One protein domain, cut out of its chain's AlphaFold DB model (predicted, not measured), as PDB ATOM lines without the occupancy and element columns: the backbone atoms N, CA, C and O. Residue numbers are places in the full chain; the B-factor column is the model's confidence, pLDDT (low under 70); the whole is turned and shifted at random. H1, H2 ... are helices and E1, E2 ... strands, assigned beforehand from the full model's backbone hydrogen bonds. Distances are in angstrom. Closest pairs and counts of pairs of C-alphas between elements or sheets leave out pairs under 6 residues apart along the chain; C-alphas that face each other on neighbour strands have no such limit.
ATOM      1  N   VAL A 120     -47.365  39.772  -7.347       96.94
ATOM      2  CA  VAL A 120     -46.235  38.943  -6.891       96.94
ATOM      3  C   VAL A 120     -45.767  39.474  -5.538       96.94
ATOM      4  O   VAL A 120     -45.528  40.674  -5.431       96.94
ATOM      5  N   ALA A 121     -45.608  38.619  -4.528       97.25
ATOM      6  CA  ALA A 121     -44.977  38.998  -3.264       97.25
ATOM      7  C   ALA A 121     -43.498  39.313  -3.499       97.25
ATOM      8  O   ALA A 121     -42.706  38.399  -3.703       97.25
ATOM      9  N   ALA A 122     -43.127  40.588  -3.501       98.19
ATOM     10  CA  ALA A 122     -41.780  41.027  -3.839       98.19
ATOM     11  C   ALA A 122     -41.001  41.400  -2.575       98.19
ATOM     12  O   ALA A 122     -41.377  42.317  -1.842       98.19
ATOM     13  N   ILE A 123     -39.907  40.680  -2.336       98.06
ATOM     14  CA  ILE A 123     -38.989  40.903  -1.223       98.06
ATOM     15  C   ILE A 123     -37.766  41.665  -1.760       98.06
ATOM     16  O   ILE A 123     -37.085  41.139  -2.652       98.06
ATOM     17  N   PRO A 124     -37.501  42.894  -1.277       98.00
ATOM     18  CA  PRO A 124     -36.367  43.684  -1.745       98.00
ATOM     19  C   PRO A 124     -35.038  43.064  -1.299       98.00
ATOM     20  O   PRO A 124     -34.979  42.338  -0.308       98.00
ATOM     21  N   ASP A 125     -33.967  43.363  -2.034       96.81
ATOM     22  CA  ASP A 125     -32.601  42.903  -1.733       96.81
ATOM     23  C   ASP A 125     -32.084  43.488  -0.407       96.81
ATOM     24  O   ASP A 125     -31.346  42.846   0.335       96.81
ATOM     25  N   ARG A 126     -32.553  44.693  -0.072       95.44
ATOM     26  CA  ARG A 126     -32.232  45.408   1.163       95.44
ATOM     27  C   ARG A 126     -33.471  46.058   1.785       95.44
ATOM     28  O   ARG A 126     -34.391  46.423   1.049       95.44
ATOM     29  N   PRO A 127     -33.512  46.221   3.119       94.44
ATOM     30  CA  PRO A 127     -34.599  46.932   3.786       94.44
ATOM     31  C   PRO A 127     -34.592  48.435   3.452       94.44
ATOM     32  O   PRO A 127     -33.609  48.975   2.938       94.44
ATOM     33  N   GLY A 128     -35.689  49.114   3.784       96.19
ATOM     34  CA  GLY A 128     -35.863  50.555   3.618       96.19
ATOM     35  C   GLY A 128     -36.401  50.986   2.250       96.19
ATOM     36  O   GLY A 128     -36.474  50.208   1.291       96.19
ATOM     37  N   ALA A 129     -36.733  52.274   2.151       96.94
ATOM     38  CA  ALA A 129     -37.277  52.915   0.954       96.94
ATOM     39  C   ALA A 129     -36.414  52.700  -0.299       96.94
ATOM     40  O   ALA A 129     -36.943  52.562  -1.401       96.94
ATOM     41  N   ALA A 130     -35.087  52.637  -0.143       97.19
ATOM     42  CA  ALA A 130     -34.163  52.432  -1.255       97.19
ATOM     43  C   ALA A 130     -34.365  51.068  -1.941       97.19
ATOM     44  O   ALA A 130     -34.465  51.014  -3.164       97.19
ATOM     45  N   GLY A 131     -34.490  49.979  -1.171       97.06
ATOM     46  CA  GLY A 131     -34.756  48.651  -1.735       97.06
ATOM     47  C   GLY A 131     -36.135  48.563  -2.394       97.06
ATOM     48  O   GLY A 131     -36.292  47.967  -3.460       97.06
ATOM     49  N   VAL A 132     -37.139  49.229  -1.813       98.00
ATOM     50  CA  VAL A 132     -38.480  49.342  -2.414       98.00
ATOM     51  C   VAL A 132     -38.432  50.100  -3.747       98.00
ATOM     52  O   VAL A 132     -39.042  49.659  -4.723       98.00
ATOM     53  N   ALA A 133     -37.692  51.208  -3.820       98.12
ATOM     54  CA  ALA A 133     -37.562  52.010  -5.034       98.12
ATOM     55  C   ALA A 133     -36.914  51.227  -6.191       98.12
ATOM     56  O   ALA A 133     -37.358  51.338  -7.332       98.12
ATOM     57  N   GLU A 134     -35.920  50.382  -5.914       97.75
ATOM     58  CA  GLU A 134     -35.282  49.529  -6.929       97.75
ATOM     59  C   GLU A 134     -36.219  48.446  -7.483       97.75
ATOM     60  O   GLU A 134     -36.227  48.165  -8.689       97.75
ATOM     61  N   LEU A 135     -37.055  47.850  -6.625       97.38
ATOM     62  CA  LEU A 135     -38.105  46.931  -7.066       97.38
ATOM     63  C   LEU A 135     -39.115  47.632  -7.978       97.38
ATOM     64  O   LEU A 135     -39.487  47.084  -9.018       97.38
ATOM     65  N   LEU A 136     -39.531  48.849  -7.619       98.06
ATOM     66  CA  LEU A 136     -40.435  49.655  -8.442       98.06
ATOM     67  C   LEU A 136     -39.790  50.046  -9.776       98.06
ATOM     68  O   LEU A 136     -40.437  49.962 -10.815       98.06
ATOM     69  N   GLN A 137     -38.493  50.356  -9.792       98.25
ATOM     70  CA  GLN A 137     -37.765  50.596 -11.036       98.25
ATOM     71  C   GLN A 137     -37.751  49.350 -11.938       98.25
ATOM     72  O   GLN A 137     -37.961  49.456 -13.149       98.25
ATOM     73  N   THR A 138     -37.537  48.162 -11.362       98.19
ATOM     74  CA  THR A 138     -37.606  46.882 -12.092       98.19
ATOM     75  C   THR A 138     -39.007  46.653 -12.668       98.19
ATOM     76  O   THR A 138     -39.154  46.236 -13.820       98.19
ATOM     77  N   TRP A 139     -40.045  46.958 -11.887       98.00
ATOM     78  CA  TRP A 139     -41.436  46.895 -12.323       98.00
ATOM     79  C   TRP A 139     -41.718  47.836 -13.501       98.00
ATOM     80  O   TRP A 139     -42.267  47.400 -14.514       98.00
ATOM     81  N   ASP A 140     -41.286  49.092 -13.419       98.31
ATOM     82  CA  ASP A 140     -41.490  50.086 -14.474       98.31
ATOM     83  C   ASP A 140     -40.786  49.693 -15.778       98.31
ATOM     84  O   ASP A 140     -41.342  49.858 -16.867       98.31
ATOM     85  N   GLN A 141     -39.577  49.131 -15.689       98.06
ATOM     86  CA  GLN A 141     -38.869  48.578 -16.847       98.06
ATOM     87  C   GLN A 141     -39.651  47.429 -17.493       98.06
ATOM     88  O   GLN A 141     -39.768  47.371 -18.720       98.06
ATOM     89  N   LEU A 142     -40.232  46.540 -16.685       96.94
ATOM     90  CA  LEU A 142     -41.051  45.437 -17.180       96.94
ATOM     91  C   LEU A 142     -42.329  45.934 -17.864       96.94
ATOM     92  O   LEU A 142     -42.667  45.451 -18.945       96.94
ATOM     93  N   GLN A 143     -43.005  46.928 -17.281       96.69
ATOM     94  CA  GLN A 143     -44.192  47.548 -17.878       96.69
ATOM     95  C   GLN A 143     -43.872  48.224 -19.216       96.69
ATOM     96  O   GLN A 143     -44.616  48.050 -20.181       96.69
ATOM     97  N   LYS A 144     -42.739  48.933 -19.313       97.06
ATOM     98  CA  LYS A 144     -42.253  49.503 -20.582       97.06
ATOM     99  C   LYS A 144     -41.980  48.411 -21.620       97.06
ATOM    100  O   LYS A 144     -42.480  48.503 -22.736       97.06
ATOM    101  N   SER A 145     -41.293  47.331 -21.233       95.56
ATOM    102  CA  SER A 145     -41.045  46.180 -22.118       95.56
ATOM    103  C   SER A 145     -42.343  45.530 -22.613       95.56
ATOM    104  O   SER A 145     -42.442  45.144 -23.777       95.56
ATOM    105  N   ASP A 146     -43.357  45.412 -21.755       94.75
ATOM    106  CA  ASP A 146     -44.678  44.908 -22.137       94.75
ATOM    107  C   ASP A 146     -45.429  45.861 -23.076       94.75
ATOM    108  O   ASP A 146     -46.093  45.394 -24.005       94.75
ATOM    109  N   ALA A 147     -45.326  47.175 -22.866       94.62
ATOM    110  CA  ALA A 147     -45.922  48.172 -23.751       94.62
ATOM    111  C   ALA A 147     -45.300  48.109 -25.156       94.62
ATOM    112  O   ALA A 147     -46.025  47.953 -26.138       94.62
ATOM    113  N   GLU A 148     -43.970  48.088 -25.252       95.19
ATOM    114  CA  GLU A 148     -43.251  47.922 -26.523       95.19
ATOM    115  C   GLU A 148     -43.573  46.577 -27.194       95.19
ATOM    116  O   GLU A 148     -43.777  46.490 -28.407       95.19
ATOM    117  N   ARG A 149     -43.664  45.494 -26.407       94.69
ATOM    118  CA  ARG A 149     -44.082  44.172 -26.897       94.69
ATOM    119  C   ARG A 149     -45.489  44.228 -27.487       94.69
ATOM    120  O   ARG A 149     -45.724  43.638 -28.538       94.69
ATOM    121  N   LYS A 150     -46.416  44.938 -26.842       94.00
ATOM    122  CA  LYS A 150     -47.794  45.114 -27.321       94.00
ATOM    123  C   LYS A 150     -47.845  45.816 -28.679       94.00
ATOM    124  O   LYS A 150     -48.657  45.416 -29.507       94.00
ATOM    125  N   GLU A 151     -46.990  46.807 -28.917       94.50
ATOM    126  CA  GLU A 151     -46.918  47.530 -30.197       94.50
ATOM    127  C   GLU A 151     -46.452  46.644 -31.361       94.50
ATOM    128  O   GLU A 151     -46.895  46.826 -32.493       94.50
ATOM    129  N   ARG A 152     -45.598  45.650 -31.082       94.25
ATOM    130  CA  ARG A 152     -45.087  44.693 -32.081       94.25
ATOM    131  C   ARG A 152     -46.049  43.538 -32.369       94.25
ATOM    132  O   ARG A 152     -45.856  42.807 -33.340       94.25
ATOM    133  N   LEU A 153     -47.053  43.326 -31.520       93.81
ATOM    134  CA  LEU A 153     -48.005  42.227 -31.659       93.81
ATOM    135  C   LEU A 153     -49.144  42.588 -32.628       93.81
ATOM    136  O   LEU A 153     -49.514  43.758 -32.744       93.81
ATOM    137  N   PRO A 154     -49.755  41.594 -33.305       93.50
ATOM    138  CA  PRO A 154     -50.896  41.841 -34.179       93.50
ATOM    139  C   PRO A 154     -52.022  42.598 -33.461       93.50
ATOM    140  O   PRO A 154     -52.330  42.324 -32.295       93.50
ATOM    141  N   LYS A 155     -52.685  43.522 -34.172       88.12
ATOM    142  CA  LYS A 155     -53.847  44.249 -33.636       88.12
ATOM    143  C   LYS A 155     -54.887  43.254 -33.102       88.12
ATOM    144  O   LYS A 155     -55.277  42.321 -33.795       88.12
ATOM    145  N   GLY A 156     -55.334  43.462 -31.863       80.94
ATOM    146  CA  GLY A 156     -56.302  42.584 -31.194       80.94
ATOM    147  C   GLY A 156     -55.696  41.408 -30.419       80.94
ATOM    148  O   GLY A 156     -56.449  40.609 -29.858       80.94
ATOM    149  N   TYR A 157     -54.364  41.296 -30.327       87.31
ATOM    150  CA  TYR A 157     -53.724  40.297 -29.470       87.31
ATOM    151  C   TYR A 157     -54.100  40.514 -27.993       87.31
ATOM    152  O   TYR A 157     -53.792  41.542 -27.391       87.31
ATOM    153  N   LYS A 158     -54.795  39.536 -27.398       82.38
ATOM    154  CA  LYS A 158     -55.487  39.711 -26.107       82.38
ATOM    155  C   LYS A 158     -54.585  39.610 -24.873       82.38
ATOM    156  O   LYS A 158     -54.952  40.110 -23.814       82.38
ATOM    157  N   HIS A 159     -53.438  38.936 -24.969       89.69
ATOM    158  CA  HIS A 159     -52.688  38.494 -23.788       89.69
ATOM    159  C   HIS A 159     -51.185  38.738 -23.925       89.69
ATOM    160  O   HIS A 159     -50.423  37.788 -24.044       89.69
ATOM    161  N   VAL A 160     -50.741  39.999 -23.878       92.00
ATOM    162  CA  VAL A 160     -49.309  40.379 -23.955       92.00
ATOM    163  C   VAL A 160     -48.442  39.558 -22.992       92.00
ATOM    164  O   VAL A 160     -47.391  39.052 -23.381       92.00
ATOM    165  N   TRP A 161     -48.933  39.334 -21.769       93.25
ATOM    166  CA  TRP A 161     -48.266  38.502 -20.765       93.25
ATOM    167  C   TRP A 161     -47.987  37.075 -21.245       93.25
ATOM    168  O   TRP A 161     -46.982  36.482 -20.862       93.25
ATOM    169  N   ARG A 162     -48.862  36.514 -22.088       94.25
ATOM    170  CA  ARG A 162     -48.710  35.163 -22.621       94.25
ATOM    171  C   ARG A 162     -47.579  35.119 -23.633       94.25
ATOM    172  O   ARG A 162     -46.755  34.228 -23.539       94.25
ATOM    173  N   ASN A 163     -47.466  36.124 -24.505       94.88
ATOM    174  CA  ASN A 163     -46.303  36.246 -25.383       94.88
ATOM    175  C   ASN A 163     -44.994  36.352 -24.579       94.88
ATOM    176  O   ASN A 163     -44.028  35.676 -24.913       94.88
ATOM    177  N   ARG A 164     -44.975  37.130 -23.485       95.00
ATOM    178  CA  ARG A 164     -43.811  37.184 -22.585       95.00
ATOM    179  C   ARG A 164     -43.501  35.816 -21.969       95.00
ATOM    180  O   ARG A 164     -42.360  35.383 -22.028       95.00
ATOM    181  N   SER A 165     -44.499  35.144 -21.398       93.94
ATOM    182  CA  SER A 165     -44.335  33.825 -20.772       93.94
ATOM    183  C   SER A 165     -43.903  32.749 -21.774       93.94
ATOM    184  O   SER A 165     -43.105  31.880 -21.433       93.94
ATOM    185  N   ASP A 166     -44.417  32.800 -23.002       93.62
ATOM    186  CA  ASP A 166     -44.112  31.831 -24.053       93.62
ATOM    187  C   ASP A 166     -42.639  31.936 -24.497       93.62
ATOM    188  O   ASP A 166     -42.046  30.908 -24.814       93.62
ATOM    189  N   ASN A 167     -42.009  33.119 -24.409       95.00
ATOM    190  CA  ASN A 167     -40.573  33.301 -24.692       95.00
ATOM    191  C   ASN A 167     -39.649  32.517 -23.745       95.00
ATOM    192  O   ASN A 167     -38.490  32.280 -24.086       95.00
ATOM    193  N   PHE A 168     -40.156  32.118 -22.577       96.06
ATOM    194  CA  PHE A 168     -39.430  31.275 -21.631       96.06
ATOM    195  C   PHE A 168     -39.706  29.780 -21.836       96.06
ATOM    196  O   PHE A 168     -39.054  28.950 -21.215       96.06
ATOM    197  N   THR A 169     -40.663  29.391 -22.687       93.94
ATOM    198  CA  THR A 169     -40.994  27.972 -22.901       93.94
ATOM    199  C   THR A 169     -39.811  27.240 -23.526       93.94
ATOM    200  O   THR A 169     -39.342  27.621 -24.593       93.94
ATOM    201  N   ASP A 170     -39.327  26.188 -22.858       95.06
ATOM    202  CA  ASP A 170     -38.088  25.450 -23.190       95.06
ATOM    203  C   ASP A 170     -36.798  26.292 -23.266       95.06
ATOM    204  O   ASP A 170     -35.735  25.768 -23.625       95.06
ATOM    205  N   ASN A 171     -36.889  27.561 -22.867       95.69
ATOM    206  CA  ASN A 171     -35.825  28.555 -22.854       95.69
ATOM    207  C   ASN A 171     -35.881  29.361 -21.541       95.69
ATOM    208  O   ASN A 171     -36.171  30.559 -21.558       95.69
ATOM    209  N   PRO A 172     -35.703  28.698 -20.387       95.62
ATOM    210  CA  PRO A 172     -35.790  29.372 -19.101       95.62
ATOM    211  C   PRO A 172     -34.699  30.440 -18.936       95.62
ATOM    212  O   PRO A 172     -33.612  30.315 -19.500       95.62
ATOM    213  N   GLY A 173     -34.966  31.466 -18.123       95.00
ATOM    214  CA  GLY A 173     -33.942  32.449 -17.747       95.00
ATOM    215  C   GLY A 173     -32.835  31.829 -16.886       95.00
ATOM    216  O   GLY A 173     -33.003  30.740 -16.341       95.00
ATOM    217  N   SER A 174     -31.696  32.504 -16.717       95.94
ATOM    218  CA  SER A 174     -30.716  32.069 -15.709       95.94
ATOM    219  C   SER A 174     -31.255  32.308 -14.296       95.94
ATOM    220  O   SER A 174     -31.909  33.330 -14.059       95.94
ATOM    221  N   VAL A 175     -30.991  31.392 -13.360       95.75
ATOM    222  CA  VAL A 175     -31.438  31.543 -11.963       95.75
ATOM    223  C   VAL A 175     -30.709  32.670 -11.231       95.75
ATOM    224  O   VAL A 175     -31.302  33.289 -10.356       95.75
ATOM    225  N   ASP A 176     -29.490  33.007 -11.655       97.19
ATOM    226  CA  ASP A 176     -28.715  34.181 -11.229       97.19
ATOM    227  C   ASP A 176     -28.936  35.414 -12.130       97.19
ATOM    228  O   ASP A 176     -28.228  36.420 -12.045       97.19
ATOM    229  N   GLY A 177     -29.940  35.351 -13.009       97.31
ATOM    230  CA  GLY A 177     -30.275  36.425 -13.929       97.31
ATOM    231  C   GLY A 177     -30.739  37.702 -13.225       97.31
ATOM    232  O   GLY A 177     -31.118  37.725 -12.047       97.31
ATOM    233  N   THR A 178     -30.780  38.794 -13.993       98.12
ATOM    234  CA  THR A 178     -31.226  40.098 -13.488       98.12
ATOM    235  C   THR A 178     -32.640  40.024 -12.892       98.12
ATOM    236  O   THR A 178     -33.468  39.233 -13.366       98.12
ATOM    237  N   PRO A 179     -32.972  40.878 -11.900       98.19
ATOM    238  CA  PRO A 179     -34.326  40.958 -11.355       98.19
ATOM    239  C   PRO A 179     -35.403  41.117 -12.436       98.19
ATOM    240  O   PRO A 179     -36.438  40.462 -12.362       98.19
ATOM    241  N   LEU A 180     -35.132  41.907 -13.484       98.00
ATOM    242  CA  LEU A 180     -36.042  42.091 -14.618       98.00
ATOM    243  C   LEU A 180     -36.329  40.777 -15.360       98.00
ATOM    244  O   LEU A 180     -37.486  40.490 -15.670       98.00
ATOM    245  N   SER A 181     -35.298  39.974 -15.640       97.62
ATOM    246  CA  SER A 181     -35.443  38.693 -16.344       97.62
ATOM    247  C   SER A 181     -36.240  37.682 -15.514       97.62
ATOM    248  O   SER A 181     -37.252  37.152 -15.978       97.62
ATOM    249  N   ARG A 182     -35.859  37.490 -14.244       97.94
ATOM    250  CA  ARG A 182     -36.530  36.542 -13.336       97.94
ATOM    251  C   ARG A 182     -37.967  36.958 -13.023       97.94
ATOM    252  O   ARG A 182     -38.870  36.124 -13.022       97.94
ATOM    253  N   LEU A 183     -38.216  38.255 -12.828       97.88
ATOM    254  CA  LEU A 183     -39.573  38.762 -12.640       97.88
ATOM    255  C   LEU A 183     -40.413  38.585 -13.911       97.88
ATOM    256  O   LEU A 183     -41.576  38.203 -13.811       97.88
ATOM    257  N   SER A 184     -39.840  38.798 -15.101       97.12
ATOM    258  CA  SER A 184     -40.533  38.579 -16.384       97.12
ATOM    259  C   SER A 184     -41.046  37.147 -16.534       97.12
ATOM    260  O   SER A 184     -42.169  36.951 -17.013       97.12
ATOM    261  N   GLU A 185     -40.231  36.178 -16.114       97.06
ATOM    262  CA  GLU A 185     -40.529  34.745 -16.124       97.06
ATOM    263  C   GLU A 185     -41.602  34.360 -15.092       97.06
ATOM    264  O   GLU A 185     -42.484  33.546 -15.371       97.06
ATOM    265  N   LEU A 186     -41.563  34.972 -13.906       96.69
ATOM    266  CA  LEU A 186     -42.474  34.669 -12.803       96.69
ATOM    267  C   LEU A 186     -43.833  35.377 -12.925       96.69
ATOM    268  O   LEU A 186     -44.850  34.838 -12.486       96.69
ATOM    269  N   LEU A 187     -43.884  36.593 -13.481       96.12
ATOM    270  CA  LEU A 187     -45.014  37.519 -13.317       96.12
ATOM    271  C   LEU A 187     -46.362  36.945 -13.784       96.12
ATOM    272  O   LEU A 187     -47.398  37.242 -13.183       96.12
ATOM    273  N   ALA A 188     -46.369  36.098 -14.817       95.00
ATOM    274  CA  ALA A 188     -47.595  35.602 -15.446       95.00
ATOM    275  C   ALA A 188     -48.547  36.765 -15.809       95.00
ATOM    276  O   ALA A 188     -48.114  37.790 -16.324       95.00
ATOM    277  N   HIS A 189     -49.847  36.639 -15.545       94.38
ATOM    278  CA  HIS A 189     -50.845  37.669 -15.858       94.38
ATOM    279  C   HIS A 189     -51.023  38.754 -14.777       94.38
ATOM    280  O   HIS A 189     -51.915  39.595 -14.911       94.38
ATOM    281  N   ARG A 190     -50.229  38.714 -13.699       95.62
ATOM    282  CA  ARG A 190     -50.368  39.624 -12.556       95.62
ATOM    283  C   ARG A 190     -50.020  41.058 -12.941       95.62
ATOM    284  O   ARG A 190     -49.198  41.292 -13.827       95.62
ATOM    285  N   LYS A 191     -50.665  42.011 -12.272       94.06
ATOM    286  CA  LYS A 191     -50.658  43.438 -12.632       94.06
ATOM    287  C   LYS A 191     -49.892  44.318 -11.648       94.06
ATOM    288  O   LYS A 191     -49.901  45.531 -11.820       94.06
ATOM    289  N   GLY A 192     -49.252  43.738 -10.637       96.56
ATOM    290  CA  GLY A 192     -48.485  44.515  -9.671       96.56
ATOM    291  C   GLY A 192     -47.538  43.689  -8.815       96.56
ATOM    292  O   GLY A 192     -47.479  42.458  -8.903       96.56
ATOM    293  N   LEU A 193     -46.818  44.406  -7.956       97.94
ATOM    294  CA  LEU A 193     -45.994  43.854  -6.893       97.94
ATOM    295  C   LEU A 193     -46.662  44.114  -5.545       97.94
ATOM    296  O   LEU A 193     -47.072  45.231  -5.244       97.94
ATOM    297  N   CYS A 194     -46.728  43.076  -4.731       97.12
ATOM    298  CA  CYS A 194     -47.073  43.140  -3.327       97.12
ATOM    299  C   CYS A 194     -45.764  43.203  -2.540       97.12
ATOM    300  O   CYS A 194     -45.142  42.180  -2.263       97.12
ATOM    301  N   ILE A 195     -45.274  44.419  -2.306       97.69
ATOM    302  CA  ILE A 195     -43.907  44.650  -1.826       97.69
ATOM    303  C   ILE A 195     -43.854  44.550  -0.302       97.69
ATOM    304  O   ILE A 195     -44.631  45.213   0.384       97.69
ATOM    305  N   TYR A 196     -42.893  43.788   0.228       97.06
ATOM    306  CA  TYR A 196     -42.542  43.800   1.651       97.06
ATOM    307  C   TYR A 196     -41.831  45.116   2.014       97.06
ATOM    308  O   TYR A 196     -40.604  45.211   1.984       97.06
ATOM    309  N   ASN A 197     -42.626  46.157   2.265       96.56
ATOM    310  CA  ASN A 197     -42.212  47.545   2.474       96.56
ATOM    311  C   ASN A 197     -41.813  47.869   3.928       96.56
ATOM    312  O   ASN A 197     -41.914  47.028   4.818       96.56
ATOM    313  N   GLU A 198     -41.414  49.122   4.164       95.44
ATOM    314  CA  GLU A 198     -40.993  49.653   5.471       95.44
ATOM    315  C   GLU A 198     -42.044  49.457   6.564       95.44
ATOM    316  O   GLU A 198     -41.717  48.970   7.638       95.44
ATOM    317  N   THR A 199     -43.330  49.694   6.272       94.44
ATOM    318  CA  THR A 199     -44.407  49.442   7.243       94.44
ATOM    319  C   THR A 199     -44.347  48.018   7.788       94.44
ATOM    320  O   THR A 199     -44.450  47.815   8.994       94.44
ATOM    321  N   MET A 200     -44.167  47.020   6.921       95.81
ATOM    322  CA  MET A 200     -44.035  45.632   7.359       95.81
ATOM    323  C   MET A 200     -42.682  45.351   8.006       95.81
ATOM    324  O   MET A 200     -42.649  44.639   9.004       95.81
ATOM    325  N   GLN A 201     -41.593  45.904   7.467       95.12
ATOM    326  CA  GLN A 201     -40.238  45.720   7.990       95.12
ATOM    327  C   GLN A 201     -40.105  46.232   9.431       95.12
ATOM    328  O   GLN A 201     -39.519  45.519  10.248       95.12
ATOM    329  N   ASP A 202     -40.733  47.366   9.744       94.81
ATOM    330  CA  ASP A 202     -40.660  48.053  11.039       94.81
ATOM    331  C   ASP A 202     -41.724  47.579  12.040       94.81
ATOM    332  O   ASP A 202     -41.614  47.811  13.242       94.81
ATOM    333  N   SER A 203     -42.778  46.902  11.574       95.06
ATOM    334  CA  SER A 203     -43.850  46.429  12.458       95.06
ATOM    335  C   SER A 203     -43.389  45.281  13.346       95.06
ATOM    336  O   SER A 203     -42.835  44.314  12.837       95.06
ATOM    337  N   ASN A 204     -43.728  45.290  14.637       93.12
ATOM    338  CA  ASN A 204     -43.407  44.182  15.550       93.12
ATOM    339  C   ASN A 204     -44.067  42.860  15.122       93.12
ATOM    340  O   ASN A 204     -43.427  41.809  15.109       93.12
ATOM    341  N   VAL A 205     -45.328  42.925  14.684       96.06
ATOM    342  CA  VAL A 205     -46.109  41.761  14.249       96.06
ATOM    343  C   VAL A 205     -46.612  41.969  12.829       96.06
ATOM    344  O   VAL A 205     -47.222  42.992  12.516       96.06
ATOM    345  N   VAL A 206     -46.397  40.962  11.982       96.12
ATOM    346  CA  VAL A 206     -46.937  40.894  10.623       96.12
ATOM    347  C   VAL A 206     -47.851  39.676  10.527       96.12
ATOM    348  O   VAL A 206     -47.441  38.561  10.845       96.12
ATOM    349  N   HIS A 207     -49.092  39.882  10.093       94.12
ATOM    350  CA  HIS A 207     -50.093  38.833   9.944       94.12
ATOM    351  C   HIS A 207     -50.442  38.629   8.471       94.12
ATOM    352  O   HIS A 207     -50.977  39.529   7.823       94.12
ATOM    353  N   VAL A 208     -50.175  37.429   7.956       92.12
ATOM    354  CA  VAL A 208     -50.582  37.014   6.609       92.12
ATOM    355  C   VAL A 208     -52.018  36.521   6.643       92.12
ATOM    356  O   VAL A 208     -52.337  35.550   7.329       92.12
ATOM    357  N   TRP A 209     -52.885  37.187   5.888       87.75
ATOM    358  CA  TRP A 209     -54.263  36.754   5.735       87.75
ATOM    359  C   TRP A 209     -54.294  35.488   4.874       87.75
ATOM    360  O   TRP A 209     -53.534  35.340   3.922       87.75
ATOM    361  N   GLY A 210     -55.164  34.542   5.222       79.31
ATOM    362  CA  GLY A 210     -55.250  33.271   4.491       79.31
ATOM    363  C   GLY A 210     -56.621  32.607   4.521       79.31
ATOM    364  O   GLY A 210     -56.802  31.539   3.933       79.31
ATOM    365  N   GLU A 211     -57.596  33.220   5.190       73.94
ATOM    366  CA  GLU A 211     -58.960  32.707   5.250       73.94
ATOM    367  C   GLU A 211     -59.680  32.900   3.913       73.94
ATOM    368  O   GLU A 211     -59.549  33.922   3.247       73.94
ATOM    369  N   GLN A 212     -60.470  31.904   3.508       72.44
ATOM    370  CA  GLN A 212     -61.173  31.944   2.223       72.44
ATOM    371  C   GLN A 212     -62.120  33.148   2.105       72.44
ATOM    372  O   GLN A 212     -62.257  33.704   1.018       72.44
ATOM    373  N   MET A 213     -62.751  33.544   3.214       67.19
ATOM    374  CA  MET A 213     -63.757  34.608   3.249       67.19
ATOM    375  C   MET A 213     -63.190  36.005   3.055       67.19
ATOM    376  O   MET A 213     -63.908  36.875   2.577       67.19
ATOM    377  N   SER A 214     -61.920  36.226   3.390       70.56
ATOM    378  CA  SER A 214     -61.328  37.551   3.245       70.56
ATOM    379  C   SER A 214     -61.061  37.898   1.778       70.56
ATOM    380  O   SER A 214     -60.849  39.055   1.458       70.56
ATOM    381  N   GLY A 215     -61.078  36.915   0.868       77.00
ATOM    382  CA  GLY A 215     -60.635  37.091  -0.519       77.00
ATOM    383  C   GLY A 215     -59.115  36.978  -0.686       77.00
ATOM    384  O   GLY A 215     -58.628  36.892  -1.810       77.00
ATOM    385  N   HIS A 216     -58.370  36.853   0.414       82.25
ATOM    386  CA  HIS A 216     -56.905  36.808   0.438       82.25
ATOM    387  C   HIS A 216     -56.377  35.381   0.626       82.25
ATOM    388  O   HIS A 216     -55.352  35.138   1.258       82.25
ATOM    389  N   ARG A 217     -57.105  34.383   0.110       83.69
ATOM    390  CA  ARG A 217     -56.676  32.986   0.208       83.69
ATOM    391  C   ARG A 217     -55.381  32.789  -0.576       83.69
ATOM    392  O   ARG A 217     -55.346  32.955  -1.795       83.69
ATOM    393  N   MET A 218     -54.356  32.301   0.112       86.00
ATOM    394  CA  MET A 218     -53.033  32.018  -0.449       86.00
ATOM    395  C   MET A 218     -53.013  30.684  -1.212       86.00
ATOM    396  O   MET A 218     -52.266  29.763  -0.892       86.00
ATOM    397  N   LEU A 219     -53.894  30.542  -2.207       86.75
ATOM    398  CA  LEU A 219     -54.007  29.333  -3.023       86.75
ATOM    399  C   LEU A 219     -53.024  29.400  -4.202       86.75
ATOM    400  O   LEU A 219     -53.404  29.645  -5.346       86.75
ATOM    401  N   VAL A 220     -51.741  29.226  -3.890       91.38
ATOM    402  CA  VAL A 220     -50.607  29.304  -4.820       91.38
ATOM    403  C   VAL A 220     -49.404  28.558  -4.236       91.38
ATOM    404  O   VAL A 220     -49.289  28.422  -3.019       91.38
ATOM    405  N   HIS A 221     -48.488  28.081  -5.077       94.31
ATOM    406  CA  HIS A 221     -47.205  27.557  -4.608       94.31
ATOM    407  C   HIS A 221     -46.262  28.695  -4.180       94.31
ATOM    408  O   HIS A 221     -46.193  29.719  -4.856       94.31
ATOM    409  N   PHE A 222     -45.505  28.522  -3.089       94.62
ATOM    410  CA  PHE A 222     -44.662  29.588  -2.517       94.62
ATOM    411  C   PHE A 222     -43.704  30.212  -3.552       94.62
ATOM    412  O   PHE A 222     -43.676  31.428  -3.701       94.62
ATOM    413  N   TYR A 223     -43.019  29.388  -4.349       95.50
ATOM    414  CA  TYR A 223     -42.082  29.822  -5.394       95.50
ATOM    415  C   TYR A 223     -42.767  30.483  -6.602       95.50
ATOM    416  O   TYR A 223     -42.107  31.103  -7.428       95.50
ATOM    417  N   ALA A 224     -44.080  30.287  -6.766       95.75
ATOM    418  CA  ALA A 224     -44.861  30.889  -7.843       95.75
ATOM    419  C   ALA A 224     -45.436  32.248  -7.420       95.75
ATOM    420  O   ALA A 224     -45.977  32.979  -8.252       95.75
ATOM    421  N   PHE A 225     -45.340  32.598  -6.136       95.44
ATOM    422  CA  PHE A 225     -45.867  33.836  -5.577       95.44
ATOM    423  C   PHE A 225     -44.791  34.756  -5.016       95.44
ATOM    424  O   PHE A 225     -44.886  35.960  -5.238       95.44
ATOM    425  N   ILE A 226     -43.794  34.206  -4.329       97.06
ATOM    426  CA  ILE A 226     -42.712  34.968  -3.714       97.06
ATOM    427  C   ILE A 226     -41.605  35.186  -4.745       97.06
ATOM    428  O   ILE A 226     -41.151  34.250  -5.396       97.06
ATOM    429  N   PHE A 227     -41.182  36.435  -4.875       98.19
ATOM    430  CA  PHE A 227     -40.056  36.885  -5.670       98.19
ATOM    431  C   PHE A 227     -39.041  37.553  -4.756       98.19
ATOM    432  O   PHE A 227     -39.349  38.562  -4.121       98.19
ATOM    433  N   PHE A 228     -37.820  37.031  -4.737       98.50
ATOM    434  CA  PHE A 228     -36.698  37.712  -4.105       98.50
ATOM    435  C   PHE A 228     -35.907  38.485  -5.160       98.50
ATOM    436  O   PHE A 228     -35.462  37.921  -6.169       98.50
ATOM    437  N   GLN A 229     -35.718  39.786  -4.921       98.12
ATOM    438  CA  GLN A 229     -34.871  40.625  -5.768       98.12
ATOM    439  C   GLN A 229     -33.431  40.102  -5.791       98.12
ATOM    440  O   GLN A 229     -32.810  40.083  -6.849       98.12
ATOM    441  N   ASN A 230     -32.945  39.598  -4.659       97.88
ATOM    442  CA  ASN A 230     -31.709  38.838  -4.551       97.88
ATOM    443  C   ASN A 230     -31.925  37.393  -5.029       97.88
ATOM    444  O   ASN A 230     -32.832  36.713  -4.542       97.88
ATOM    445  N   TRP A 231     -31.124  36.909  -5.978       97.88
ATOM    446  CA  TRP A 231     -31.295  35.549  -6.492       97.88
ATOM    447  C   TRP A 231     -30.768  34.479  -5.529       97.88
ATOM    448  O   TRP A 231     -31.356  33.401  -5.454       97.88
ATOM    449  N   GLN A 232     -29.737  34.777  -4.736       97.25
ATOM    450  CA  GLN A 232     -29.240  33.864  -3.709       97.25
ATOM    451  C   GLN A 232     -30.310  33.614  -2.638       97.25
ATOM    452  O   GLN A 232     -30.499  32.476  -2.216       97.25
ATOM    453  N   HIS A 233     -31.080  34.637  -2.245       96.19
ATOM    454  CA  HIS A 233     -32.212  34.456  -1.323       96.19
ATOM    455  C   HIS A 233     -33.330  33.587  -1.926       96.19
ATOM    456  O   HIS A 233     -33.937  32.786  -1.210       96.19
ATOM    457  N   ASP A 234     -33.595  33.714  -3.232       97.06
ATOM    458  CA  ASP A 234     -34.571  32.877  -3.942       97.06
ATOM    459  C   ASP A 234     -34.161  31.401  -3.917       97.06
ATOM    460  O   ASP A 234     -34.941  30.541  -3.493       97.06
ATOM    461  N   LEU A 235     -32.920  31.105  -4.312       97.06
ATOM    462  CA  LEU A 235     -32.415  29.737  -4.324       97.06
ATOM    463  C   LEU A 235     -32.282  29.160  -2.914       97.06
ATOM    464  O   LEU A 235     -32.744  28.043  -2.675       97.06
ATOM    465  N   TRP A 236     -31.753  29.931  -1.959       95.19
ATOM    466  CA  TRP A 236     -31.682  29.524  -0.556       95.19
ATOM    467  C   TRP A 236     -33.063  29.159  -0.008       95.19
ATOM    468  O   TRP A 236     -33.218  28.097   0.584       95.19
ATOM    469  N   THR A 237     -34.094  29.971  -0.268       95.31
ATOM    470  CA  THR A 237     -35.460  29.698   0.214       95.31
ATOM    471  C   THR A 237     -36.043  28.433  -0.416       95.31
ATOM    472  O   THR A 237     -36.691  27.633   0.259       95.31
ATOM    473  N   LYS A 238     -35.820  28.220  -1.718       97.12
ATOM    474  CA  LYS A 238     -36.277  27.007  -2.407       97.12
ATOM    475  C   LYS A 238     -35.575  25.760  -1.865       97.12
ATOM    476  O   LYS A 238     -36.261  24.769  -1.608       97.12
ATOM    477  N   ARG A 239     -34.253  25.816  -1.651       95.50
ATOM    478  CA  ARG A 239     -33.478  24.738  -1.011       95.50
ATOM    479  C   ARG A 239     -33.955  24.489   0.408       95.50
ATOM    480  O   ARG A 239     -34.227  23.351   0.760       95.50
ATOM    481  N   PHE A 240     -34.190  25.551   1.176       94.00
ATOM    482  CA  PHE A 240     -34.721  25.442   2.528       94.00
ATOM    483  C   PHE A 240     -36.032  24.639   2.557       94.00
ATOM    484  O   PHE A 240     -36.180  23.703   3.340       94.00
ATOM    485  N   VAL A 241     -36.969  24.943   1.653       94.56
ATOM    486  CA  VAL A 241     -38.224  24.184   1.541       94.56
ATOM    487  C   VAL A 241     -37.994  22.744   1.066       94.56
ATOM    488  O   VAL A 241     -38.662  21.841   1.565       94.56
ATOM    489  N   ARG A 242     -37.076  22.512   0.120       95.06
ATOM    490  CA  ARG A 242     -36.720  21.165  -0.357       95.06
ATOM    491  C   ARG A 242     -36.155  20.294   0.767       95.06
ATOM    492  O   ARG A 242     -36.581  19.150   0.908       95.06
ATOM    493  N   ASP A 243     -35.201  20.834   1.516       92.75
ATOM    494  CA  ASP A 243     -34.327  20.072   2.409       92.75
ATOM    495  C   ASP A 243     -34.918  19.940   3.816       92.75
ATOM    496  O   ASP A 243     -34.821  18.878   4.433       92.75
ATOM    497  N   HIS A 244     -35.603  20.981   4.297       91.62
ATOM    498  CA  HIS A 244     -36.029  21.068   5.696       91.62
ATOM    499  C   HIS A 244     -37.548  20.980   5.882       91.62
ATOM    500  O   HIS A 244     -38.009  20.401   6.863       91.62
ATOM    501  N   LEU A 245     -38.366  21.452   4.929       91.94
ATOM    502  CA  LEU A 245     -39.832  21.309   4.999       91.94
ATOM    503  C   LEU A 245     -40.304  19.949   4.444       91.94
ATOM    504  O   LEU A 245     -41.219  19.855   3.617       91.94
ATOM    505  N   ARG A 246     -39.658  18.877   4.908       90.50
ATOM    506  CA  ARG A 246     -39.973  17.484   4.569       90.50
ATOM    507  C   ARG A 246     -40.941  16.878   5.581       90.50
ATOM    508  O   ARG A 246     -40.977  17.290   6.740       90.50
TER     509      ARG A 246
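This is residues 120 to 246 of the 457 residues of the protein "Hypothetical protein" of Amphiprora paludosa (UniProt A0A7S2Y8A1). A small three-strand sheet lies near the middle, its one face covered by the long helix H1 and the short H3, which cross steeply; H1 runs on well past the sheet, and H2 crosses its residues 146 to 150. H6 lies beside the edge strand E4, while H4 and E3 lie toward one end of the length, the end away from H2 and residue 152 of H1, and the long loop of residues 209 to 221 leads from E3 back to H5 near the sheet. The printed part has 127 residues with six named helices and four named strands, in the order E1 H1 H2 H3 E2 H4 E3 H5 E4 H6; the sheet is E2 E1 E4, parallel, and the class is mostly helix. The whole is compact, with a radius of gyration of the C-alphas of 16.1 A and spans of 50 by 34 by 31 A.

Begin at the inner strand E1, residues 120 to 123. Beside it is the edge strand E2, residues 192 to 195, parallel at 35 degrees, with N 194 and O 120 within hydrogen-bond range at 2.8 A. On its other side is E4, residues 226 to 228, parallel at 36 degrees, with N 227 and O 121 at 2.7 A. H1, residues 129 to 152, and H3, residues 179 to 186, make two layers with this sheet, helices on one face of it. H1 has a height over the sheet of 9.2 A, on a local plane of only just enough C-alphas, 6; it lies over E2 and, only just, with 3 C-alphas, over E1. It runs along the strands, at 11 degrees to E2 on the local plane. H1 and H3 touch at Thr 138 and Leu 180, C-alphas 5.6 A apart, at a steep tilt of 61 degrees, the same way. H2, residues 160 to 166, is about perpendicular to H1, at 86 degrees, and touches it at Lys 150 and Val 160, closest C-alphas 6.0 A apart. H2 also touches H3, with the C-alphas of Ser 165 and Glu 185 closest at 6.1 A. H5, residues 222 to 225, and H6, residues 231 to 243, only graze the sheet; the C-alphas of Phe 228 and Asp 234, the closest of E4 and H6, are 5.3 A apart. H4, residues 198 to 202, is close to H1 but not clearly touching, with C-alphas 129 and 198 6.7 A apart. E3, residues 206 to 208, pairs with no named strand. In H1, H2, H3, H4 and H6 every O i to N i+4 pair is within hydrogen-bond range; H5 is too short for one.

Find C-alpha 120 at (-46.235, 38.943, -6.891), where E1 begins. H1 runs from C-alpha 129 at (-37.277, 52.915, 0.954) for 34.9 A, and H6 for 18.1 A to C-alpha 243 at (-34.327, 20.072, 2.409). H2 is 10.0 A long, H3 10.4 A, E1 9.4 A and E2 9.1 A.

The two C-alphas farthest apart, those of Pro 154 and Asn 204, are 50.3 A from each other. The printed part has no cut. The links from H2 to H3 and from E3 to H5 are long, of 12 and 13 residues. The mean pLDDT of the printed part is 94.0, and residue 213, in the second of these links, is under 70.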